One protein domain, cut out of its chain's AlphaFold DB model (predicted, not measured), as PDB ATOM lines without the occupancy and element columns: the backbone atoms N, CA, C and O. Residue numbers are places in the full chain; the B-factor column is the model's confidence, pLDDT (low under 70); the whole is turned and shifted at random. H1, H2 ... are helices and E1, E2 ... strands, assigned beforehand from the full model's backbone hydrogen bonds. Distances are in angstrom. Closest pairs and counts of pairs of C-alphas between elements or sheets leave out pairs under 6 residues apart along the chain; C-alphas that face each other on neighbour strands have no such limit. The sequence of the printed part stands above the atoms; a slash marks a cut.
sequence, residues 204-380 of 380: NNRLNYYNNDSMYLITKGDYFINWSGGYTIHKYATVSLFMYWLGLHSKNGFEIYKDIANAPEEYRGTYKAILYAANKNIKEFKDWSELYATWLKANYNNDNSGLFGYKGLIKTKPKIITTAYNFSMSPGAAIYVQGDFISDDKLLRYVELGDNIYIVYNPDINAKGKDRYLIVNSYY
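This is residues 204 to 380 of the 380 residues of the protein "Peptidase M30, hyicolysin" of Brachyspira aalborgi (UniProt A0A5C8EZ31). One helix, H5, lies between a small sheet, E2 E4 E3, over one of its sides and helices H2 and H4 towards its other side, with H3 beyond H4 and H1 crossing H2. A ribbon of two strands, E1 and E5, lies beyond the E2 edge of the sheet, so that helices fill one end of the longest axis and strands the other. The printed part has 177 residues, in the order H1 H2 H3 H4 H5 E1 E2 E3 E4 E5, with both sheets antiparallel and the class mixed, helices and strands; under half of the residues, 86, are in named elements. It is compact and rounded, with a radius of gyration of the C-alphas of 15.8 A and spans of 48 by 35 by 31 A.

The sheet runs E2 (residues 334 to 338), E4 (357 to 361), E3 (349 to 354). N 335 and O 360 of E2 and E4 are 2.9 A apart, within hydrogen-bond range, as are N 351 and O 359 of the hairpin E3 and E4, 2.9 A. H5 (288 to 301) is on one face, two layers of helix and sheet, at a height over the sheet of 9.3 A; it lies over E4 and E3 and runs along the strands, at 25 degrees to E3 on the local plane. The closest C-alphas of H5 and E3 are Ala 293 and Val 351, 7.4 A. E1 (325 to 329) and E5 (372 to 376) are antiparallel, with N 327 and O 374 2.8 A apart. Short pairings join residues 320 to 321 to E2, parallel, and 341 to 342 to E5, antiparallel. H2 (233 to 249) is close but not clearly touching H5, about perpendicular at 85 degrees; their closest C-alphas are Phe 242 and Trp 295, 6.8 A. H1 (204 to 212) touches H2, closest at the C-alphas of Arg 206 and Ala 237, 4.3 A. H3 (253 to 261) and H4 (271 to 281) form a helical hairpin, closest at the C-alphas of Ile 260 and Ala 273, 5.0 A. Every O i to N i+4 pair is within hydrogen-bond range in H1, H2, H4 and H5, and 3 of 5 in H3.

H1 begins at C-alpha 204 (54.063, 85.161, 111.922). H2 measures 24.6 A from first to last C-alpha, H5 20.0 A and E3 16.1 A. E5 ends at C-alpha 376 (68.646, 93.913, 85.016).

The C-alphas farthest apart, of Glu 265 and Tyr 380, are 51.6 A apart. The printed part has no cut. The links H1 to H2 and H5 to E1 are long. Residues 228 to 229 and 378 to 380 have pLDDT under 70.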
ATOM      1  N   ASN A 204      54.843  84.359 112.878       91.62
ATOM      2  CA  ASN A 204      54.063  85.161 111.922       91.62
ATOM      3  C   ASN A 204      54.735  86.489 111.545       91.62
ATOM      4  O   ASN A 204      54.649  86.922 110.400       91.62
ATOM      5  N   ASN A 205      55.416  87.141 112.489       90.25
ATOM      6  CA  ASN A 205      56.140  88.386 112.229       90.25
ATOM      7  C   ASN A 205      57.275  88.196 111.205       90.25
ATOM      8  O   ASN A 205      57.496  89.094 110.395       90.25
ATOM      9  N   ARG A 206      57.948  87.037 111.185       94.69
ATOM     10  CA  ARG A 206      58.993  86.714 110.198       94.69
ATOM     11  C   ARG A 206      58.401  86.546 108.802       94.69
ATOM     12  O   ARG A 206      58.866  87.186 107.862       94.69
ATOM     13  N   LEU A 207      57.321  85.770 108.683       96.81
ATOM     14  CA  LEU A 207      56.616  85.581 107.411       96.81
ATOM     15  C   LEU A 207      56.034  86.895 106.875       96.81
ATOM     16  O   LEU A 207      56.190  87.214 105.697       96.81
ATOM     17  N   ASN A 208      55.382  87.671 107.744       96.06
ATOM     18  CA  ASN A 208      54.798  88.959 107.383       96.06
ATOM     19  C   ASN A 208      55.872  89.933 106.907       96.06
ATOM     20  O   ASN A 208      55.667  90.612 105.904       96.06
ATOM     21  N   TYR A 209      57.020  89.981 107.586       95.44
ATOM     22  CA  TYR A 209      58.125  90.823 107.152       95.44
ATOM     23  C   TYR A 209      58.642  90.389 105.774       95.44
ATOM     24  O   TYR A 209      58.777  91.238 104.897       95.44
ATOM     25  N   TYR A 210      58.872  89.088 105.557       97.38
ATOM     26  CA  TYR A 210      59.330  88.570 104.262       97.38
ATOM     27  C   TYR A 210      58.373  88.925 103.117       97.38
ATOM     28  O   TYR A 210      58.801  89.410 102.075       97.38
ATOM     29  N   ASN A 211      57.070  88.719 103.324       97.75
ATOM     30  CA  ASN A 211      56.053  88.948 102.298       97.75
ATOM     31  C   ASN A 211      55.779  90.436 102.038       97.75
ATOM     32  O   ASN A 211      55.500  90.820 100.903       97.75
ATOM     33  N   ASN A 212      55.814  91.271 103.079       96.44
ATOM     34  CA  ASN A 212      55.553  92.700 102.931       96.44
ATOM     35  C   ASN A 212      56.776  93.437 102.388       96.44
ATOM     36  O   ASN A 212      56.616  94.318 101.538       96.44
ATOM     37  N   ASP A 213      57.969  93.102 102.895       94.56
ATOM     38  CA  ASP A 213      59.268  93.702 102.570       94.56
ATOM     39  C   ASP A 213      59.156  95.209 102.285       94.56
ATOM     40  O   ASP A 213      59.429  95.686 101.180       94.56
ATOM     41  N   SER A 214      58.624  95.958 103.257       90.75
ATOM     42  CA  SER A 214      58.225  97.363 103.078       90.75
ATOM     43  C   SER A 214      59.403  98.283 102.758       90.75
ATOM     44  O   SER A 214      59.230  99.299 102.089       90.75
ATOM     45  N   MET A 215      60.606  97.908 103.194       90.69
ATOM     46  CA  MET A 215      61.857  98.619 102.917       90.69
ATOM     47  C   MET A 215      62.588  98.103 101.665       90.69
ATOM     48  O   MET A 215      63.652  98.624 101.328       90.69
ATOM     49  N   TYR A 216      62.032  97.104 100.970       92.50
ATOM     50  CA  TYR A 216      62.620  96.468  99.785       92.50
ATOM     51  C   TYR A 216      64.021  95.880 100.015       92.50
ATOM     52  O   TYR A 216      64.807  95.786  99.075       92.50
ATOM     53  N   LEU A 217      64.372  95.509 101.248       93.12
ATOM     54  CA  LEU A 217      65.715  95.007 101.563       93.12
ATOM     55  C   LEU A 217      65.900  93.592 101.009       93.12
ATOM     56  O   LEU A 217      66.915  93.307 100.379       93.12
ATOM     57  N   ILE A 218      64.879  92.744 101.155       94.94
ATOM     58  CA  ILE A 218      64.880  91.372 100.624       94.94
ATOM     59  C   ILE A 218      64.780  91.414  99.101       94.94
ATOM     60  O   ILE A 218      65.519  90.723  98.408       94.94
ATOM     61  N   THR A 219      63.917  92.274  98.561       94.38
ATOM     62  CA  THR A 219      63.766  92.479  97.112       94.38
ATOM     63  C   THR A 219      65.075  92.938  96.472       94.38
ATOM     64  O   THR A 219      65.380  92.540  95.356       94.38
ATOM     65  N   LYS A 220      65.881  93.735  97.184       92.06
ATOM     66  CA  LYS A 220      67.218  94.172  96.745       92.06
ATOM     67  C   LYS A 220      68.320  93.135  96.976       92.06
ATOM     68  O   LYS A 220      69.482  93.431  96.719       92.06
ATOM     69  N   GLY A 221      67.967  91.941  97.439       92.31
ATOM     70  CA  GLY A 221      68.889  90.830  97.606       92.31
ATOM     71  C   GLY A 221      69.650  90.819  98.923       92.31
ATOM     72  O   GLY A 221      70.530  89.982  99.073       92.31
ATOM     73  N   ASP A 222      69.319  91.658  99.907       92.19
ATOM     74  CA  ASP A 222      69.961  91.556 101.217       92.19
ATOM     75  C   ASP A 222      69.340  90.400 102.021       92.19
ATOM     76  O   ASP A 222      68.223  90.494 102.525       92.19
ATOM     77  N   TYR A 223      70.041  89.271 102.082       92.75
ATOM     78  CA  TYR A 223      69.606  88.044 102.755       92.75
ATOM     79  C   TYR A 223      70.491  87.750 103.975       92.75
ATOM     80  O   TYR A 223      71.421  88.482 104.321       92.75
ATOM     81  N   PHE A 224      70.188  86.650 104.657       93.88
ATOM     82  CA  PHE A 224      70.786  86.283 105.931       93.88
ATOM     83  C   PHE A 224      72.272  85.914 105.914       93.88
ATOM     84  O   PHE A 224      72.781  85.638 106.980       93.88
ATOM     85  N   ILE A 225      73.013  85.881 104.804       91.56
ATOM     86  CA  ILE A 225      74.456  85.570 104.901       91.56
ATOM     87  C   ILE A 225      75.240  86.759 105.480       91.56
ATOM     88  O   ILE A 225      76.216  86.562 106.202       91.56
ATOM     89  N   ASN A 226      74.817  88.000 105.207       84.75
ATOM     90  CA  ASN A 226      75.742  89.126 105.319       84.75
ATOM     91  C   ASN A 226      75.930  89.764 106.715       84.75
ATOM     92  O   ASN A 226      77.050  90.088 107.002       84.75
ATOM     93  N   TRP A 227      74.965  89.992 107.599       83.00
ATOM     94  CA  TRP A 227      75.104  90.617 108.954       83.00
ATOM     95  C   TRP A 227      75.986  91.871 109.203       83.00
ATOM     96  O   TRP A 227      75.971  92.377 110.326       83.00
ATOM     97  N   SER A 228      76.699  92.454 108.234       68.62
ATOM     98  CA  SER A 228      77.586  93.591 108.496       68.62
ATOM     99  C   SER A 228      76.800  94.903 108.631       68.62
ATOM    100  O   SER A 228      76.526  95.564 107.635       68.62
ATOM    101  N   GLY A 229      76.476  95.286 109.870       62.16
ATOM    102  CA  GLY A 229      75.925  96.597 110.241       62.16
ATOM    103  C   GLY A 229      74.502  96.900 109.739       62.16
ATOM    104  O   GLY A 229      74.025  96.372 108.741       62.16
ATOM    105  N   GLY A 230      73.807  97.805 110.435       70.75
ATOM    106  CA  GLY A 230      72.498  98.322 110.016       70.75
ATOM    107  C   GLY A 230      71.282  97.547 110.539       70.75
ATOM    108  O   GLY A 230      71.353  96.807 111.514       70.75
ATOM    109  N   TYR A 231      70.124  97.797 109.925       79.06
ATOM    110  CA  TYR A 231      68.839  97.191 110.290       79.06
ATOM    111  C   TYR A 231      68.810  95.716 109.870       79.06
ATOM    112  O   TYR A 231      69.114  95.431 108.722       79.06
ATOM    113  N   THR A 232      68.449  94.784 110.757       87.12
ATOM    114  CA  THR A 232      68.628  93.330 110.529       87.12
ATOM    115  C   THR A 232      67.333  92.516 110.473       87.12
ATOM    116  O   THR A 232      67.378  91.306 110.277       87.12
ATOM    117  N   ILE A 233      66.154  93.136 110.610       88.75
ATOM    118  CA  ILE A 233      64.881  92.393 110.733       88.75
ATOM    119  C   ILE A 233      64.605  91.490 109.519       88.75
ATOM    120  O   ILE A 233      64.098  90.378 109.664       88.75
ATOM    121  N   HIS A 234      64.985  91.926 108.321       92.25
ATOM    122  CA  HIS A 234      64.853  91.140 107.095       92.25
ATOM    123  C   HIS A 234      65.791  89.923 107.044       92.25
ATOM    124  O   HIS A 234      65.428  88.889 106.477       92.25
ATOM    125  N   LYS A 235      66.966  90.008 107.677       94.19
ATOM    126  CA  LYS A 235      67.899  88.881 107.829       94.19
ATOM    127  C   LYS A 235      67.296  87.819 108.751       94.19
ATOM    128  O   LYS A 235      67.238  86.658 108.360       94.19
ATOM    129  N   TYR A 236      66.704  88.220 109.881       94.75
ATOM    130  CA  TYR A 236      65.942  87.300 110.739       94.75
ATOM    131  C   TYR A 236      64.758  86.650 110.007       94.75
ATOM    132  O   TYR A 236      64.498  85.458 110.164       94.75
ATOM    133  N   ALA A 237      64.038  87.411 109.176       96.38
ATOM    134  CA  ALA A 237      62.929  86.876 108.388       96.38
ATOM    135  C   ALA A 237      63.389  85.803 107.388       96.38
ATOM    136  O   ALA A 237      62.802  84.722 107.322       96.38
ATOM    137  N   THR A 238      64.450  86.087 106.630       97.44
ATOM    138  CA  THR A 238      64.977  85.165 105.613       97.44
ATOM    139  C   THR A 238      65.650  83.938 106.235       97.44
ATOM    140  O   THR A 238      65.407  82.830 105.756       97.44
ATOM    141  N   VAL A 239      66.412  84.090 107.327       97.50
ATOM    142  CA  VAL A 239      67.051  82.951 108.012       97.50
ATOM    143  C   VAL A 239      66.017  82.039 108.667       97.50
ATOM    144  O   VAL A 239      66.087  80.825 108.503       97.50
ATOM    145  N   SER A 240      64.991  82.608 109.310       98.00
ATOM    146  CA  SER A 240      63.890  81.833 109.892       98.00
ATOM    147  C   SER A 240      63.168  80.996 108.840       98.00
ATOM    148  O   SER A 240      62.878  79.825 109.069       98.00
ATOM    149  N   LEU A 241      62.893  81.576 107.666       98.38
ATOM    150  CA  LEU A 241      62.268  80.859 106.551       98.38
ATOM    151  C   LEU A 241      63.139  79.706 106.047       98.38
ATOM    152  O   LEU A 241      62.625  78.608 105.829       98.38
ATOM    153  N   PHE A 242      64.443  79.934 105.895       98.69
ATOM    154  CA  PHE A 242      65.388  78.898 105.484       98.69
ATOM    155  C   PHE A 242      65.469  77.755 106.499       98.69
ATOM    156  O   PHE A 242      65.314  76.588 106.134       98.69
ATOM    157  N   MET A 243      65.627  78.076 107.782       98.62
ATOM    158  CA  MET A 243      65.716  77.063 108.830       98.62
ATOM    159  C   MET A 243      64.394  76.318 109.028       98.62
ATOM    160  O   MET A 243      64.401  75.101 109.230       98.62
ATOM    161  N   TYR A 244      63.251  76.997 108.903       98.38
ATOM    162  CA  TYR A 244      61.939  76.350 108.915       98.38
ATOM    163  C   TYR A 244      61.786  75.382 107.737       98.38
ATOM    164  O   TYR A 244      61.359  74.248 107.937       98.38
ATOM    165  N   TRP A 245      62.199  75.778 106.526       98.50
ATOM    166  CA  TRP A 245      62.199  74.898 105.352       98.50
ATOM    167  C   TRP A 245      63.059  73.644 105.569       98.50
ATOM    168  O   TRP A 245      62.593  72.538 105.295       98.50
ATOM    169  N   LEU A 246      64.269  73.787 106.127       98.50
ATOM    170  CA  LEU A 246      65.123  72.643 106.479       98.50
ATOM    171  C   LEU A 246      64.403  71.677 107.423       98.50
ATOM    172  O   LEU A 246      64.359  70.474 107.174       98.50
ATOM    173  N   GLY A 247      63.799  72.224 108.475       97.38
ATOM    174  CA  GLY A 247      63.021  71.468 109.443       97.38
ATOM    175  C   GLY A 247      61.822  70.746 108.826       97.38
ATOM    176  O   GLY A 247      61.595  69.572 109.108       97.38
ATOM    177  N   LEU A 248      61.081  71.413 107.937       96.75
ATOM    178  CA  LEU A 248      59.928  70.833 107.246       96.75
ATOM    179  C   LEU A 248      60.299  69.647 106.361       96.75
ATOM    180  O   LEU A 248      59.518  68.698 106.267       96.75
ATOM    181  N   HIS A 249      61.427  69.720 105.657       96.81
ATOM    182  CA  HIS A 249      61.825  68.711 104.669       96.81
ATOM    183  C   HIS A 249      62.741  67.634 105.223       96.81
ATOM    184  O   HIS A 249      63.001  66.643 104.543       96.81
ATOM    185  N   SER A 250      63.194  67.795 106.459       96.81
ATOM    186  CA  SER A 250      63.981  66.790 107.144       96.81
ATOM    187  C   SER A 250      63.162  65.544 107.488       96.81
ATOM    188  O   SER A 250      62.053  65.634 108.019       96.81
ATOM    189  N   LYS A 251      63.751  64.358 107.291       94.31
ATOM    190  CA  LYS A 251      63.179  63.076 107.738       94.31
ATOM    191  C   LYS A 251      62.990  62.977 109.257       94.31
ATOM    192  O   LYS A 251      62.163  62.189 109.702       94.31
ATOM    193  N   ASN A 252      63.745  63.753 110.040       93.38
ATOM    194  CA  ASN A 252      63.608  63.850 111.500       93.38
ATOM    195  C   ASN A 252      62.991  65.188 111.956       93.38
ATOM    196  O   ASN A 252      63.084  65.543 113.131       93.38
ATOM    197  N   GLY A 253      62.350  65.928 111.046       94.50
ATOM    198  CA  GLY A 253      61.703  67.199 111.362       94.50
ATOM    199  C   GLY A 253      62.688  68.227 111.925       94.50
ATOM    200  O   GLY A 253      63.825  68.354 111.471       94.50
ATOM    201  N   PHE A 254      62.269  68.936 112.973       95.88
ATOM    202  CA  PHE A 254      63.087  69.960 113.644       95.88
ATOM    203  C   PHE A 254      64.288  69.408 114.418       95.88
ATOM    204  O   PHE A 254      65.147  70.168 114.851       95.88
ATOM    205  N   GLU A 255      64.445  68.090 114.523       95.56
ATOM    206  CA  GLU A 255      65.678  67.521 115.074       95.56
ATOM    207  C   GLU A 255      66.871  67.622 114.126       95.56
ATOM    208  O   GLU A 255      68.003  67.402 114.551       95.56
ATOM    209  N   ILE A 256      66.671  68.049 112.875       97.38
ATOM    210  CA  ILE A 256      67.789  68.435 112.012       97.38
ATOM    211  C   ILE A 256      68.674  69.499 112.677       97.38
ATOM    212  O   ILE A 256      69.885  69.491 112.481       97.38
ATOM    213  N   TYR A 257      68.118  70.369 113.526       96.56
ATOM    214  CA  TYR A 257      68.888  71.389 114.244       96.56
ATOM    215  C   TYR A 257      69.878  70.773 115.240       96.56
ATOM    216  O   TYR A 257      70.999  71.263 115.384       96.56
ATOM    217  N   LYS A 258      69.526  69.623 115.829       94.31
ATOM    218  CA  LYS A 258      70.438  68.813 116.646       94.31
ATOM    219  C   LYS A 258      71.566  68.215 115.812       94.31
ATOM    220  O   LYS A 258      72.701  68.156 116.281       94.31
ATOM    221  N   ASP A 259      71.287  67.798 114.578       96.00
ATOM    222  CA  ASP A 259      72.323  67.319 113.656       96.00
ATOM    223  C   ASP A 259      73.281  68.439 113.221       96.00
ATOM    224  O   ASP A 259      74.467  68.173 113.031       96.00
ATOM    225  N   ILE A 260      72.798  69.682 113.104       95.44
ATOM    226  CA  ILE A 260      73.632  70.859 112.811       95.44
ATOM    227  C   ILE A 260      74.544  71.170 114.002       95.44
ATOM    228  O   ILE A 260      75.757  71.292 113.836       95.44
ATOM    229  N   ALA A 261      73.984  71.244 115.211       90.69
ATOM    230  CA  ALA A 261      74.740  71.539 116.430       90.69
ATOM    231  C   ALA A 261      75.806  70.474 116.740       90.69
ATOM    232  O   ALA A 261      76.900  70.781 117.210       90.69
ATOM    233  N   ASN A 262      75.505  69.212 116.422       90.25
ATOM    234  CA  ASN A 262      76.395  68.071 116.642       90.25
ATOM    235  C   ASN A 262      77.142  67.627 115.374       90.25
ATOM    236  O   ASN A 262      77.627  66.493 115.315       90.25
ATOM    237  N   ALA A 263      77.260  68.498 114.367       93.31
ATOM    238  CA  ALA A 263      78.072  68.239 113.181       93.31
ATOM    239  C   ALA A 263      79.544  67.934 113.555       93.31
ATOM    240  O   ALA A 263      79.971  68.244 114.680       93.31
ATOM    241  N   PRO A 264      80.336  67.338 112.639       93.00
ATOM    242  CA  PRO A 264      81.786  67.219 112.794       93.00
ATOM    243  C   PRO A 264      82.422  68.534 113.252       93.00
ATOM    244  O   PRO A 264      81.978  69.615 112.856       93.00
ATOM    245  N   GLU A 265      83.426  68.443 114.120       87.81
ATOM    246  CA  GLU A 265      84.007  69.589 114.829       87.81
ATOM    247  C   GLU A 265      84.482  70.692 113.874       87.81
ATOM    248  O   GLU A 265      84.220  71.871 114.106       87.81
ATOM    249  N   GLU A 266      85.070  70.306 112.744       89.12
ATOM    250  CA  GLU A 266      85.556  71.193 111.688       89.12
ATOM    251  C   GLU A 266      84.447  71.933 110.913       89.12
ATOM    252  O   GLU A 266      84.738  72.833 110.121       89.12
ATOM    253  N   TYR A 267      83.181  71.545 111.096       91.31
ATOM    254  CA  TYR A 267      82.017  72.176 110.465       91.31
ATOM    255  C   TYR A 267      81.218  73.043 111.436       91.31
ATOM    256  O   TYR A 267      80.472  73.914 110.978       91.31
ATOM    257  N   ARG A 268      81.338  72.807 112.749       87.94
ATOM    258  CA  ARG A 268      80.518  73.470 113.772       87.94
ATOM    259  C   ARG A 268      80.648  74.985 113.686       87.94
ATOM    260  O   ARG A 268      81.748  75.520 113.595       87.94
ATOM    261  N   GLY A 269      79.502  75.662 113.729       85.88
ATOM    262  CA  GLY A 269      79.441  77.119 113.633       85.88
ATOM    263  C   GLY A 269      79.694  77.681 112.231       85.88
ATOM    264  O   GLY A 269      79.934  78.875 112.094       85.88
ATOM    265  N   THR A 270      79.653  76.840 111.193       91.06
ATOM    266  CA  THR A 270      79.776  77.264 109.791       91.06
ATOM    267  C   THR A 270      78.645  76.693 108.942       91.06
ATOM    268  O   THR A 270      78.001  75.707 109.317       91.06
ATOM    269  N   TYR A 271      78.448  77.245 107.744       93.75
ATOM    270  CA  TYR A 271      77.467  76.725 106.775       93.75
ATOM    271  C   TYR A 271      77.638  75.224 106.457       93.75
ATOM    272  O   TYR A 271      76.680  74.556 106.055       93.75
ATOM    273  N   LYS A 272      78.845  74.664 106.646       95.44
ATOM    274  CA  LYS A 272      79.123  73.240 106.408       95.44
ATOM    275  C   LYS A 272      78.328  72.334 107.343       95.44
ATOM    276  O   LYS A 272      77.934  71.254 106.916       95.44
ATOM    277  N   ALA A 273      78.047  72.767 108.574       95.50
ATOM    278  CA  ALA A 273      77.217  72.001 109.505       95.50
ATOM    279  C   ALA A 273      75.770  71.887 109.000       95.50
ATOM    280  O   ALA A 273      75.158  70.824 109.086       95.50
ATOM    281  N   ILE A 274      75.254  72.963 108.398       97.31
ATOM    282  CA  ILE A 274      73.925  72.996 107.780       97.31
ATOM    283  C   ILE A 274      73.879  72.084 106.554       97.31
ATOM    284  O   ILE A 274      72.983  71.247 106.450       97.31
ATOM    285  N   LEU A 275      74.862  72.194 105.654       98.00
ATOM    286  CA  LEU A 275      74.948  71.329 104.473       98.00
ATOM    287  C   LEU A 275      75.080  69.848 104.864       98.00
ATOM    288  O   LEU A 275      74.404  69.000 104.290       98.00
ATOM    289  N   TYR A 276      75.891  69.542 105.881       98.00
ATOM    290  CA  TYR A 276      76.032  68.196 106.437       98.00
ATOM    291  C   TYR A 276      74.686  67.632 106.921       98.00
ATOM    292  O   TYR A 276      74.293  66.533 106.522       98.00
ATOM    293  N   ALA A 277      73.946  68.391 107.731       98.31
ATOM    294  CA  ALA A 277      72.655  67.954 108.255       98.31
ATOM    295  C   ALA A 277      71.585  67.822 107.156       98.31
ATOM    296  O   ALA A 277      70.793  66.875 107.180       98.31
ATOM    297  N   ALA A 278      71.583  68.725 106.169       98.56
ATOM    298  CA  ALA A 278      70.699  68.658 105.006       98.56
ATOM    299  C   ALA A 278      70.978  67.404 104.157       98.56
ATOM    300  O   ALA A 278      70.039  66.676 103.827       98.56
ATOM    301  N   ASN A 279      72.255  67.096 103.900       98.38
ATOM    302  CA  ASN A 279      72.684  65.891 103.181       98.38
ATOM    303  C   ASN A 279      72.275  64.605 103.897       98.38
ATOM    304  O   ASN A 279      71.830  63.645 103.270       98.38
ATOM    305  N   LYS A 280      72.370  64.600 105.229       97.38
ATOM    306  CA  LYS A 280      71.978  63.462 106.064       97.38
ATOM    307  C   LYS A 280      70.465  63.215 106.072       97.38
ATOM    308  O   LYS A 280      70.041  62.055 106.150       97.38
ATOM    309  N   ASN A 281      69.647  64.271 106.059       97.50
ATOM    310  CA  ASN A 281      68.232  64.163 106.431       97.50
ATOM    311  C   ASN A 281      67.206  64.543 105.359       97.50
ATOM    312  O   ASN A 281      66.045  64.170 105.517       97.50
ATOM    313  N   ILE A 282      67.598  65.252 104.300       97.56
ATOM    314  CA  ILE A 282      66.683  65.717 103.247       97.56
ATOM    315  C   ILE A 282      66.986  64.977 101.942       97.56
ATOM    316  O   ILE A 282      66.203  64.145 101.489       97.56
ATOM    317  N   LYS A 283      68.144  65.273 101.351       96.44
ATOM    318  CA  LYS A 283      68.725  64.594 100.189       96.44
ATOM    319  C   LYS A 283      70.203  64.950 100.107       96.44
ATOM    320  O   LYS A 283      70.604  65.961 100.666       96.44
ATOM    321  N   GLU A 284      70.979  64.189  99.349       96.06
ATOM    322  CA  GLU A 284      72.370  64.530  99.061       96.06
ATOM    323  C   GLU A 284      72.442  65.697  98.061       96.06
ATOM    324  O   GLU A 284      72.198  65.533  96.866       96.06
ATOM    325  N   PHE A 285      72.728  66.896  98.564       97.94
ATOM    326  CA  PHE A 285      73.067  68.071  97.768       97.94
ATOM    327  C   PHE A 285      74.552  68.036  97.410       97.94
ATOM    328  O   PHE A 285      75.404  67.724  98.250       97.94
ATOM    329  N   LYS A 286      74.875  68.432  96.179       96.44
ATOM    330  CA  LYS A 286      76.250  68.534  95.684       96.44
ATOM    331  C   LYS A 286      77.074  69.544  96.479       96.44
ATOM    332  O   LYS A 286      78.241  69.300  96.775       96.44
ATOM    333  N   ASP A 287      76.489  70.703  96.760       96.38
ATOM    334  CA  ASP A 287      77.141  71.812  97.441       96.38
ATOM    335  C   ASP A 287      76.111  72.774  98.061       96.38
ATOM    336  O   ASP A 287      74.893  72.603  97.938       96.38
ATOM    337  N   TRP A 288      76.613  73.814  98.733       96.06
ATOM    338  CA  TRP A 288      75.790  74.884  99.300       96.06
ATOM    339  C   TRP A 288      74.934  75.602  98.250       96.06
ATOM    340  O   TRP A 288      73.794  75.964  98.533       96.06
ATOM    341  N   SER A 289      75.455  75.796  97.034       96.56
ATOM    342  CA  SER A 289      74.734  76.503  95.974       96.56
ATOM    343  C   SER A 289      73.477  75.739  95.561       96.56
ATOM    344  O   SER A 289      72.436  76.361  95.360       96.56
ATOM    345  N   GLU A 290      73.537  74.408  95.467       98.12
ATOM    346  CA  GLU A 290      72.354  73.590  95.178       98.12
ATOM    347  C   GLU A 290      71.320  73.646  96.313       98.12
ATOM    348  O   GLU A 290      70.120  73.789  96.051       98.12
ATOM    349  N   LEU A 291      71.768  73.565  97.571       98.50
ATOM    350  CA  LEU A 291      70.890  73.690  98.739       98.50
ATOM    351  C   LEU A 291      70.181  75.050  98.751       98.50
ATOM    352  O   LEU A 291      68.954  75.117  98.855       98.50
ATOM    353  N   TYR A 292      70.947  76.126  98.578       98.25
ATOM    354  CA  TYR A 292      70.433  77.488  98.595       98.25
ATOM    355  C   TYR A 292      69.455  77.743  97.443       98.25
ATOM    356  O   TYR A 292      68.344  78.220  97.670       98.25
ATOM    357  N   ALA A 293      69.802  77.325  96.222       98.38
ATOM    358  CA  ALA A 293      68.913  77.412  95.066       98.38
ATOM    359  C   ALA A 293      67.605  76.639  95.276       98.38
ATOM    360  O   ALA A 293      66.536  77.131  94.925       98.38
ATOM    361  N   THR A 294      67.669  75.446  95.875       98.62
ATOM    362  CA  THR A 294      66.475  74.636  96.168       98.62
ATOM    363  C   THR A 294      65.513  75.385  97.091       98.62
ATOM    364  O   THR A 294      64.313  75.431  96.816       98.62
ATOM    365  N   TRP A 295      66.030  76.021  98.146       98.56
ATOM    366  CA  TRP A 295      65.217  76.841  99.043       98.56
ATOM    367  C   TRP A 295      64.662  78.099  98.361       98.56
ATOM    368  O   TRP A 295      63.481  78.410  98.513       98.56
ATOM    369  N   LEU A 296      65.466  78.804  97.558       98.62
ATOM    370  CA  LEU A 296      64.991  79.972  96.810       98.62
ATOM    371  C   LEU A 296      63.842  79.592  95.858       98.62
ATOM    372  O   LEU A 296      62.815  80.267  95.823       98.62
ATOM    373  N   LYS A 297      63.941  78.453  95.161       98.50
ATOM    374  CA  LYS A 297      62.818  77.919  94.368       98.50
ATOM    375  C   LYS A 297      61.587  77.643  95.228       98.50
ATOM    376  O   LYS A 297      60.475  77.939  94.799       98.50
ATOM    377  N   ALA A 298      61.769  77.111  96.437       98.56
ATOM    378  CA  ALA A 298      60.661  76.831  97.345       98.56
ATOM    379  C   ALA A 298      59.882  78.088  97.750       98.56
ATOM    380  O   ALA A 298      58.654  78.045  97.840       98.56
ATOM    381  N   ASN A 299      60.581  79.213  97.929       98.38
ATOM    382  CA  ASN A 299      59.957  80.503  98.219       98.38
ATOM    383  C   ASN A 299      59.077  81.018  97.070       98.38
ATOM    384  O   ASN A 299      58.113  81.746  97.317       98.38
ATOM    385  N   TYR A 300      59.403  80.667  95.827       98.25
ATOM    386  CA  TYR A 300      58.635  81.076  94.656       98.25
ATOM    387  C   TYR A 300      57.472  80.121  94.373       98.25
ATOM    388  O   TYR A 300      56.312  80.537  94.380       98.25
ATOM    389  N   ASN A 301      57.774  78.834  94.195       97.88
ATOM    390  CA  ASN A 301      56.810  77.828  93.753       97.88
ATOM    391  C   ASN A 301      55.667  77.618  94.754       97.88
ATOM    392  O   ASN A 301      54.514  77.498  94.350       97.88
ATOM    393  N   ASN A 302      55.969  77.624  96.061       97.88
ATOM    394  CA  ASN A 302      54.994  77.324  97.115       97.88
ATOM    395  C   ASN A 302      54.287  75.966  96.931       97.88
ATOM    396  O   ASN A 302      53.109  75.827  97.269       97.88
ATOM    397  N   ASP A 303      54.994  74.953  96.424       97.62
ATOM    398  CA  ASP A 303      54.406  73.637  96.184       97.62
ATOM    399  C   ASP A 303      53.907  72.990  97.493       97.62
ATOM    400  O   ASP A 303      54.538  73.051  98.556       97.62
ATOM    401  N   ASN A 304      52.762  72.308  97.409       96.19
ATOM    402  CA  ASN A 304      52.173  71.584  98.542       96.19
ATOM    403  C   ASN A 304      52.871  70.241  98.826       96.19
ATOM    404  O   ASN A 304      52.603  69.606  99.844       96.19
ATOM    405  N   SER A 305      53.765  69.799  97.942       94.12
ATOM    406  CA  SER A 305      54.511  68.542  98.045       94.12
ATOM    407  C   SER A 305      55.886  68.671  97.393       94.12
ATOM    408  O   SER A 305      56.083  69.523  96.532       94.12
ATOM    409  N   GLY A 306      56.822  67.788  97.748       95.12
ATOM    410  CA  GLY A 306      58.204  67.875  97.270       95.12
ATOM    411  C   GLY A 306      58.987  68.999  97.957       95.12
ATOM    412  O   GLY A 306      58.544  69.537  98.966       95.12
ATOM    413  N   LEU A 307      60.169  69.329  97.426       97.25
ATOM    414  CA  LEU A 307      61.118  70.258  98.062       97.25
ATOM    415  C   LEU A 307      60.840  71.738  97.765       97.25
ATOM    416  O   LEU A 307      61.318  72.610  98.487       97.25
ATOM    417  N   PHE A 308      60.081  72.042  96.712       97.94
ATOM    418  CA  PHE A 308      59.897  73.408  96.217       97.94
ATOM    419  C   PHE A 308      58.678  74.104  96.840       97.94
ATOM    420  O   PHE A 308      57.940  74.832  96.185       97.94
ATOM    421  N   GLY A 309      58.490  73.936  98.145       97.75
ATOM    422  CA  GLY A 309      57.503  74.702  98.894       97.75
ATOM    423  C   GLY A 309      57.531  74.402 100.382       97.75
ATOM    424  O   GLY A 309      58.462  73.781 100.894       97.75
ATOM    425  N   TYR A 310      56.481  74.832 101.077       97.19
ATOM    426  CA  TYR A 310      56.327  74.686 102.527       97.19
ATOM    427  C   TYR A 310      55.187  73.728 102.890       97.19
ATOM    428  O   TYR A 310      54.534  73.893 103.919       97.19
ATOM    429  N   LYS A 311      54.915  72.738 102.026       95.12
ATOM    430  CA  LYS A 311      53.877  71.710 102.233       95.12
ATOM    431  C   LYS A 311      52.477  72.300 102.484       95.12
ATOM    432  O   LYS A 311      51.687  71.743 103.239       95.12
ATOM    433  N   GLY A 312      52.194  73.468 101.901       94.94
ATOM    434  CA  GLY A 312      50.940  74.208 102.090       94.94
ATOM    435  C   GLY A 312      50.752  74.864 103.467       94.94
ATOM    436  O   GLY A 312      49.704  75.455 103.710       94.94
ATOM    437  N   LEU A 313      51.740  74.788 104.367       94.94
ATOM    438  CA  LEU A 313      51.632  75.303 105.741       94.94
ATOM    439  C   LEU A 313      51.767  76.823 105.819       94.94
ATOM    440  O   LEU A 313      51.157  77.465 106.669       94.94
ATOM    441  N   ILE A 314      52.579  77.397 104.933       96.81
ATOM    442  CA  ILE A 314      52.737  78.840 104.764       96.81
ATOM    443  C   ILE A 314      52.810  79.168 103.276       96.81
ATOM    444  O   ILE A 314      53.099  78.300 102.452       96.81
ATOM    445  N   LYS A 315      52.576  80.441 102.946       97.56
ATOM    446  CA  LYS A 315      52.735  80.969 101.592       97.56
ATOM    447  C   LYS A 315      53.670  82.171 101.592       97.56
ATOM    448  O   LYS A 315      53.373  83.195 102.216       97.56
ATOM    449  N   THR A 316      54.770  82.052 100.870       98.06
ATOM    450  CA  THR A 316      55.717  83.129 100.591       98.06
ATOM    451  C   THR A 316      55.327  83.871  99.313       98.06
ATOM    452  O   THR A 316      54.703  83.313  98.408       98.06
ATOM    453  N   LYS A 317      55.657  85.160  99.249       96.94
ATOM    454  CA  LYS A 317      55.355  86.056  98.126       96.94
ATOM    455  C   LYS A 317      56.601  86.877  97.771       96.94
ATOM    456  O   LYS A 317      56.617  88.077  98.044       96.94
ATOM    457  N   PRO A 318      57.666  86.251  97.230       96.00
ATOM    458  CA  PRO A 318      58.834  87.002  96.793       96.00
ATOM    459  C   PRO A 318      58.416  88.052  95.758       96.00
ATOM    460  O   PRO A 318      57.637  87.763  94.848       96.00
ATOM    461  N   LYS A 319      58.913  89.282  95.906       95.75
ATOM    462  CA  LYS A 319      58.659  90.345  94.931       95.75
ATOM    463  C   LYS A 319      59.538  90.122  93.706       95.75
ATOM    464  O   LYS A 319      60.742  89.914  93.839       95.75
ATOM    465  N   ILE A 320      58.920  90.184  92.533       94.81
ATOM    466  CA  ILE A 320      59.591  90.032  91.244       94.81
ATOM    467  C   ILE A 320      59.958  91.422  90.733       94.81
ATOM    468  O   ILE A 320      59.112  92.316  90.674       94.81
ATOM    469  N   ILE A 321      61.223  91.606  90.374       93.94
ATOM    470  CA  ILE A 321      61.726  92.825  89.750       93.94
ATOM    471  C   ILE A 321      61.425  92.762  88.255       93.94
ATOM    472  O   ILE A 321      61.853  91.835  87.574       93.94
ATOM    473  N   THR A 322      60.712  93.765  87.754       90.56
ATOM    474  CA  THR A 322      60.343  93.897  86.333       90.56
ATOM    475  C   THR A 322      60.940  95.148  85.678       90.56
ATOM    476  O   THR A 322      60.760  95.379  84.486       90.56
ATOM    477  N   THR A 323      61.632  95.984  86.456       86.81
ATOM    478  CA  THR A 323      62.189  97.272  86.025       86.81
ATOM    479  C   THR A 323      63.706  97.209  85.920       86.81
ATOM    480  O   THR A 323      64.349  96.532  86.724       86.81
ATOM    481  N   ALA A 324      64.283  97.978  84.992       85.62
ATOM    482  CA  ALA A 324      65.727  98.054  84.831       85.62
ATOM    483  C   ALA A 324      66.394  98.612  86.095       85.62
ATOM    484  O   ALA A 324      65.980  99.652  86.617       85.62
ATOM    485  N   TYR A 325      67.417  97.919  86.594       86.25
ATOM    486  CA  TYR A 325      68.138  98.331  87.794       86.25
ATOM    487  C   TYR A 325      69.491  97.618  87.908       86.25
ATOM    488  O   TYR A 325      69.647  96.479  87.468       86.25
ATOM    489  N   ASN A 326      70.452  98.280  88.554       88.94
ATOM    490  CA  ASN A 326      71.765  97.712  88.849       88.94
ATOM    491  C   ASN A 326      71.809  97.249  90.305       88.94
ATOM    492  O   ASN A 326      71.684  98.058  91.226       88.94
ATOM    493  N   PHE A 327      72.013  95.955  90.518       88.75
ATOM    494  CA  PHE A 327      72.080  95.358  91.845       88.75
ATOM    495  C   PHE A 327      73.523  95.067  92.245       88.75
ATOM    496  O   PHE A 327      74.287  94.470  91.483       88.75
ATOM    497  N   SER A 328      73.862  95.459  93.476       89.56
ATOM    498  CA  SER A 328      75.032  94.936  94.179       89.56
ATOM    499  C   SER A 328      74.634  93.617  94.835       89.56
ATOM    500  O   SER A 328      73.831  93.591  95.765       89.56
ATOM    501  N   MET A 329      75.154  92.517  94.312       91.25
ATOM    502  CA  MET A 329      74.897  91.157  94.766       91.25
ATOM    503  C   MET A 329      75.981  90.756  95.765       91.25
ATOM    504  O   MET A 329      76.987  90.130  95.407       91.25
ATOM    505  N   SER A 330      75.780  91.132  97.024       91.12
ATOM    506  CA  SER A 330      76.648  90.732  98.133       91.12
ATOM    507  C   SER A 330      76.659  89.203  98.327       91.12
ATOM    508  O   SER A 330      75.825  88.495  97.749       91.12
ATOM    509  N   PRO A 331      77.618  88.636  99.078       91.62
ATOM    510  CA  PRO A 331      77.620  87.212  99.416       91.62
ATOM    511  C   PRO A 331      76.270  86.755  99.989       91.62
ATOM    512  O   PRO A 331      75.738  87.362 100.921       91.62
ATOM    513  N   GLY A 332      75.692  85.711  99.394       93.06
ATOM    514  CA  GLY A 332      74.360  85.202  99.715       93.06
ATOM    515  C   GLY A 332      73.191  85.975  99.121       93.06
ATOM    516  O   GLY A 332      72.049  85.571  99.338       93.06
ATOM    517  N   ALA A 333      73.418  87.056  98.377       94.44
ATOM    518  CA  ALA A 333      72.327  87.820  97.793       94.44
ATOM    519  C   ALA A 333      71.516  86.991  96.795       94.44
ATOM    520  O   ALA A 333      72.074  86.188  96.046       94.44
ATOM    521  N   ALA A 334      70.203  87.206  96.760       95.75
ATOM    522  CA  ALA A 334      69.303  86.563  95.812       95.75
ATOM    523  C   ALA A 334      68.148  87.492  95.437       95.75
ATOM    524  O   ALA A 334      67.534  88.106  96.308       95.75
ATOM    525  N   ILE A 335      67.820  87.555  94.151       96.31
ATOM    526  CA  ILE A 335      66.694  88.334  93.639       96.31
ATOM    527  C   ILE A 335      65.842  87.496  92.686       96.31
ATOM    528  O   ILE A 335      66.338  86.560  92.057       96.31
ATOM    529  N   TYR A 336      64.567  87.862  92.567       96.62
ATOM    530  CA  TYR A 336      63.644  87.312  91.574       96.62
ATOM    531  C   TYR A 336      63.433  88.377  90.510       96.62
ATOM    532  O   TYR A 336      63.041  89.499  90.832       96.62
ATOM    533  N   VAL A 337      63.708  88.043  89.258       95.19
ATOM    534  CA  VAL A 337      63.665  88.979  88.135       95.19
ATOM    535  C   VAL A 337      62.833  88.397  87.007       95.19
ATOM    536  O   VAL A 337      62.897  87.197  86.757       95.19
ATOM    537  N   GLN A 338      62.058  89.242  86.335       93.50
ATOM    538  CA  GLN A 338      61.405  88.909  85.078       93.50
ATOM    539  C   GLN A 338      62.052  89.706  83.947       93.50
ATOM    540  O   GLN A 338      62.107  90.934  84.025       93.50
ATOM    541  N   GLY A 339      62.503  89.027  82.895       88.25
ATOM    542  CA  GLY A 339      63.238  89.656  81.794       88.25
ATOM    543  C   GLY A 339      64.714  89.276  81.744       88.25
ATOM    544  O   GLY A 339      65.171  88.389  82.468       88.25
ATOM    545  N   ASP A 340      65.457  89.964  80.877       86.44
ATOM    546  CA  ASP A 340      66.882  89.701  80.708       86.44
ATOM    547  C   ASP A 340      67.708  90.382  81.797       86.44
ATOM    548  O   ASP A 340      67.430  91.491  82.266       86.44
ATOM    549  N   PHE A 341      68.815  89.738  82.125       88.81
ATOM    550  CA  PHE A 341      69.833  90.277  83.003       88.81
ATOM    551  C   PHE A 341      71.212  89.955  82.437       88.81
ATOM    552  O   PHE A 341      71.416  88.954  81.750       88.81
ATOM    553  N   ILE A 342      72.172  90.824  82.727       86.81
ATOM    554  CA  ILE A 342      73.558  90.693  82.303       86.81
ATOM    555  C   ILE A 342      74.440  90.795  83.541       86.81
ATOM    556  O   ILE A 342      74.291  91.693  84.370       86.81
ATOM    557  N   SER A 343      75.380  89.864  83.646       83.75
ATOM    558  CA  SER A 343      76.471  89.890  84.613       83.75
ATOM    559  C   SER A 343      77.753  89.529  83.880       83.75
ATOM    560  O   SER A 343      77.788  88.549  83.133       83.75
ATOM    561  N   ASP A 344      78.810  90.302  84.096       74.00
ATOM    562  CA  ASP A 344      80.170  89.948  83.683       74.00
ATOM    563  C   ASP A 344      80.825  88.950  84.657       74.00
ATOM    564  O   ASP A 344      81.813  88.286  84.324       74.00
ATOM    565  N   ASP A 345      80.237  88.777  85.842       82.25
ATOM    566  CA  ASP A 345      80.707  87.865  86.871       82.25
ATOM    567  C   ASP A 345      80.166  86.439  86.672       82.25
ATOM    568  O   ASP A 345      78.984  86.146  86.878       82.25
ATOM    569  N   LYS A 346      81.076  85.519  86.324       80.81
ATOM    570  CA  LYS A 346      80.801  84.085  86.118       80.81
ATOM    571  C   LYS A 346      80.479  83.317  87.403       80.81
ATOM    572  O   LYS A 346      80.224  82.115  87.332       80.81
ATOM    573  N   LEU A 347      80.562  83.936  88.577       87.56
ATOM    574  CA  LEU A 347      80.262  83.303  89.863       87.56
ATOM    575  C   LEU A 347      78.826  83.561  90.329       87.56
ATOM    576  O   LEU A 347      78.349  82.812  91.183       87.56
ATOM    577  N   LEU A 348      78.109  84.518  89.726       92.50
ATOM    578  CA  LEU A 348      76.655  84.556  89.855       92.50
ATOM    579  C   LEU A 348      76.036  83.304  89.227       92.50
ATOM    580  O   LEU A 348      76.569  82.685  88.297       92.50
ATOM    581  N   ARG A 349      74.922  82.880  89.805       94.94
ATOM    582  CA  ARG A 349      74.157  81.712  89.380       94.94
ATOM    583  C   ARG A 349      72.730  82.141  89.119       94.94
ATOM    584  O   ARG A 349      72.261  83.125  89.689       94.94
ATOM    585  N   TYR A 350      72.047  81.383  88.276       95.44
ATOM    586  CA  TYR A 350      70.633  81.592  88.047       95.44
ATOM    587  C   TYR A 350      69.870  80.278  87.943       95.44
ATOM    588  O   TYR A 350      70.441  79.224  87.653       95.44
ATOM    589  N   VAL A 351      68.572  80.369  88.198       96.25
ATOM    590  CA  VAL A 351      67.602  79.289  88.035       96.25
ATOM    591  C   VAL A 351      66.401  79.847  87.292       96.25
ATOM    592  O   VAL A 351      65.837  80.851  87.717       96.25
ATOM    593  N   GLU A 352      65.993  79.186  86.214       95.56
ATOM    594  CA  GLU A 352      64.755  79.503  85.503       95.56
ATOM    595  C   GLU A 352      63.538  78.942  86.255       95.56
ATOM    596  O   GLU A 352      63.543  77.794  86.716       95.56
ATOM    597  N   LEU A 353      62.504  79.771  86.394       95.56
ATOM    598  CA  LEU A 353      61.247  79.446  87.074       95.56
ATOM    599  C   LEU A 353      60.055  79.310  86.113       95.56
ATOM    600  O   LEU A 353      58.983  78.897  86.548       95.56
ATOM    601  N   GLY A 354      60.247  79.616  84.826       92.94
ATOM    602  CA  GLY A 354      59.180  79.739  83.828       92.94
ATOM    603  C   GLY A 354      58.704  81.185  83.664       92.94
ATOM    604  O   GLY A 354      59.100  82.062  84.424       92.94
ATOM    605  N   ASP A 355      57.893  81.449  82.637       90.94
ATOM    606  CA  ASP A 355      57.301  82.771  82.348       90.94
ATOM    607  C   ASP A 355      58.312  83.934  82.275       90.94
ATOM    608  O   ASP A 355      58.016  85.081  82.628       90.94
ATOM    609  N   ASN A 356      59.521  83.626  81.790       92.62
ATOM    610  CA  ASN A 356      60.664  84.540  81.730       92.62
ATOM    611  C   ASN A 356      61.102  85.076  83.108       92.62
ATOM    612  O   ASN A 356      61.621  86.188  83.208       92.62
ATOM    613  N   ILE A 357      60.849  84.304  84.169       95.56
ATOM    614  CA  ILE A 357      61.222  84.620  85.545       95.56
ATOM    615  C   ILE A 357      62.422  83.773  85.952       95.56
ATOM    616  O   ILE A 357      62.463  82.555  85.749       95.56
ATOM    617  N   TYR A 358      63.386  84.429  86.586       96.25
ATOM    618  CA  TYR A 358      64.621  83.829  87.052       96.25
ATOM    619  C   TYR A 358      64.891  84.207  88.500       96.25
ATOM    620  O   TYR A 358      64.583  85.308  88.959       96.25
ATOM    621  N   ILE A 359      65.538  83.292  89.206       96.88
ATOM    622  CA  ILE A 359      66.256  83.597  90.438       96.88
ATOM    623  C   ILE A 359      67.689  83.880  90.029       96.88
ATOM    624  O   ILE A 359      68.300  83.014  89.412       96.88
ATOM    625  N   VAL A 360      68.241  85.031  90.396       96.38
ATOM    626  CA  VAL A 360      69.676  85.313  90.248       96.38
ATOM    627  C   VAL A 360      70.273  85.465  91.634       96.38
ATOM    628  O   VAL A 360      69.731  86.197  92.463       96.38
ATOM    629  N   TYR A 361      71.361  84.754  91.918       96.00
ATOM    630  CA  TYR A 361      71.919  84.703  93.265       96.00
ATOM    631  C   TYR A 361      73.444  84.572  93.289       96.00
ATOM    632  O   TYR A 361      74.073  84.036  92.371       96.00
ATOM    633  N   ASN A 362      74.035  85.068  94.373       94.94
ATOM    634  CA  ASN A 362      75.445  84.929  94.699       94.94
ATOM    635  C   ASN A 362      75.609  83.794  95.726       94.94
ATOM    636  O   ASN A 362      75.229  83.969  96.884       94.94
ATOM    637  N   PRO A 363      76.162  82.629  95.344       93.06
ATOM    638  CA  PRO A 363      76.302  81.487  96.249       93.06
ATOM    639  C   PRO A 363      77.440  81.644  97.269       93.06
ATOM    640  O   PRO A 363      77.657  80.729  98.061       93.06
ATOM    641  N   ASP A 364      78.204  82.739  97.221       91.19
ATOM    642  CA  ASP A 364      79.315  82.966  98.142       91.19
ATOM    643  C   ASP A 364      78.817  83.074  99.591       91.19
ATOM    644  O   ASP A 364      77.864  83.795  99.882       91.19
ATOM    645  N   ILE A 365      79.476  82.344 100.486       87.62
ATOM    646  CA  ILE A 365      79.180  82.283 101.923       87.62
ATOM    647  C   ILE A 365      80.125  83.159 102.743       87.62
ATOM    648  O   ILE A 365      79.890  83.384 103.928       87.62
ATOM    649  N   ASN A 366      81.200  83.665 102.134       84.94
ATOM    650  CA  ASN A 366      82.125  84.551 102.816       84.94
ATOM    651  C   ASN A 366      81.512  85.951 102.890       84.94
ATOM    652  O   ASN A 366      81.604  86.704 101.930       84.94
ATOM    653  N   ALA A 367      80.941  86.327 104.037       74.88
ATOM    654  CA  ALA A 367      80.313  87.639 104.241       74.88
ATOM    655  C   ALA A 367      81.260  88.840 104.027       74.88
ATOM    656  O   ALA A 367      80.798  89.956 103.808       74.88
ATOM    657  N   LYS A 368      82.586  88.625 104.057       71.94
ATOM    658  CA  LYS A 368      83.614  89.636 103.732       71.94
ATOM    659  C   LYS A 368      84.065  89.586 102.266       71.94
ATOM    660  O   LYS A 368      85.028  90.255 101.889       71.94
ATOM    661  N   GLY A 369      83.436  88.733 101.464       73.31
ATOM    662  CA  GLY A 369      83.655  88.614 100.032       73.31
ATOM    663  C   GLY A 369      83.260  89.890  99.294       73.31
ATOM    664  O   GLY A 369      82.589  90.767  99.831       73.31
ATOM    665  N   LYS A 370      83.715  90.004  98.046       77.06
ATOM    666  CA  LYS A 370      83.378  91.153  97.206       77.06
ATOM    667  C   LYS A 370      81.942  91.040  96.710       77.06
ATOM    668  O   LYS A 370      81.519  89.968  96.276       77.06
ATOM    669  N   ASP A 371      81.256  92.175  96.701       83.69
ATOM    670  CA  ASP A 371      80.013  92.332  95.963       83.69
ATOM    671  C   ASP A 371      80.238  92.059  94.472       83.69
ATOM    672  O   ASP A 371      81.282  92.398  93.901       83.69
ATOM    673  N   ARG A 372      79.236  91.437  93.855       87.44
ATOM    674  CA  ARG A 372      79.165  91.182  92.413       87.44
ATOM    675  C   ARG A 372      78.118  92.103  91.807       87.44
ATOM    676  O   ARG A 372      77.183  92.486  92.499       87.44
ATOM    677  N   TYR A 373      78.230  92.442  90.530       88.06
ATOM    678  CA  TYR A 373      77.293  93.373  89.901       88.06
ATOM    679  C   TYR A 373      76.377  92.657  88.920       88.06
ATOM    680  O   TYR A 373      76.816  91.836  88.120       88.06
ATOM    681  N   LEU A 374      75.091  92.985  88.995       88.94
ATOM    682  CA  LEU A 374      74.064  92.469  88.103       88.94
ATOM    683  C   LEU A 374      73.289  93.637  87.504       88.94
ATOM    684  O   LEU A 374      72.766  94.478  88.236       88.94
ATOM    685  N   ILE A 375      73.190  93.666  86.181       86.06
ATOM    686  CA  ILE A 375      72.372  94.628  85.448       86.06
ATOM    687  C   ILE A 375      71.103  93.907  85.013       86.06
ATOM    688  O   ILE A 375      71.164  92.945  84.251       86.06
ATOM    689  N   VAL A 376      69.954  94.363  85.494       84.88
ATOM    690  CA  VAL A 376      68.646  93.913  85.016       84.88
ATOM    691  C   VAL A 376      68.182  94.876  83.932       84.88
ATOM    692  O   VAL A 376      68.146  96.085  84.166       84.88
ATOM    693  N   ASN A 377      67.806  94.349  82.769       80.00
ATOM    694  CA  ASN A 377      67.235  95.126  81.673       80.00
ATOM    695  C   ASN A 377      65.705  95.000  81.717       80.00
ATOM    696  O   ASN A 377      65.182  93.896  81.858       80.00
ATOM    697  N   SER A 378      64.966  96.104  81.580       60.44
ATOM    698  CA  SER A 378      63.509  96.026  81.398       60.44
ATOM    699  C   SER A 378      63.161  95.839  79.926       60.44
ATOM    700  O   SER A 378      63.708  96.524  79.064       60.44
ATOM    701  N   TYR A 379      62.204  94.951  79.652       58.03
ATOM    702  CA  TYR A 379      61.554  94.812  78.339       58.03
ATOM    703  C   TYR A 379      60.138  95.392  78.299       58.03
ATOM    704  O   TYR A 379      59.361  95.069  77.401       58.03
ATOM    705  N   TYR A 380      59.809  96.258  79.254       51.41
ATOM    706  CA  TYR A 380      58.521  96.936  79.321       51.41
ATOM    707  C   TYR A 380      58.704  98.436  79.479       51.41
ATOM    708  O   TYR A 380      59.555  98.832  80.313       51.41
TER     709      TYR A 380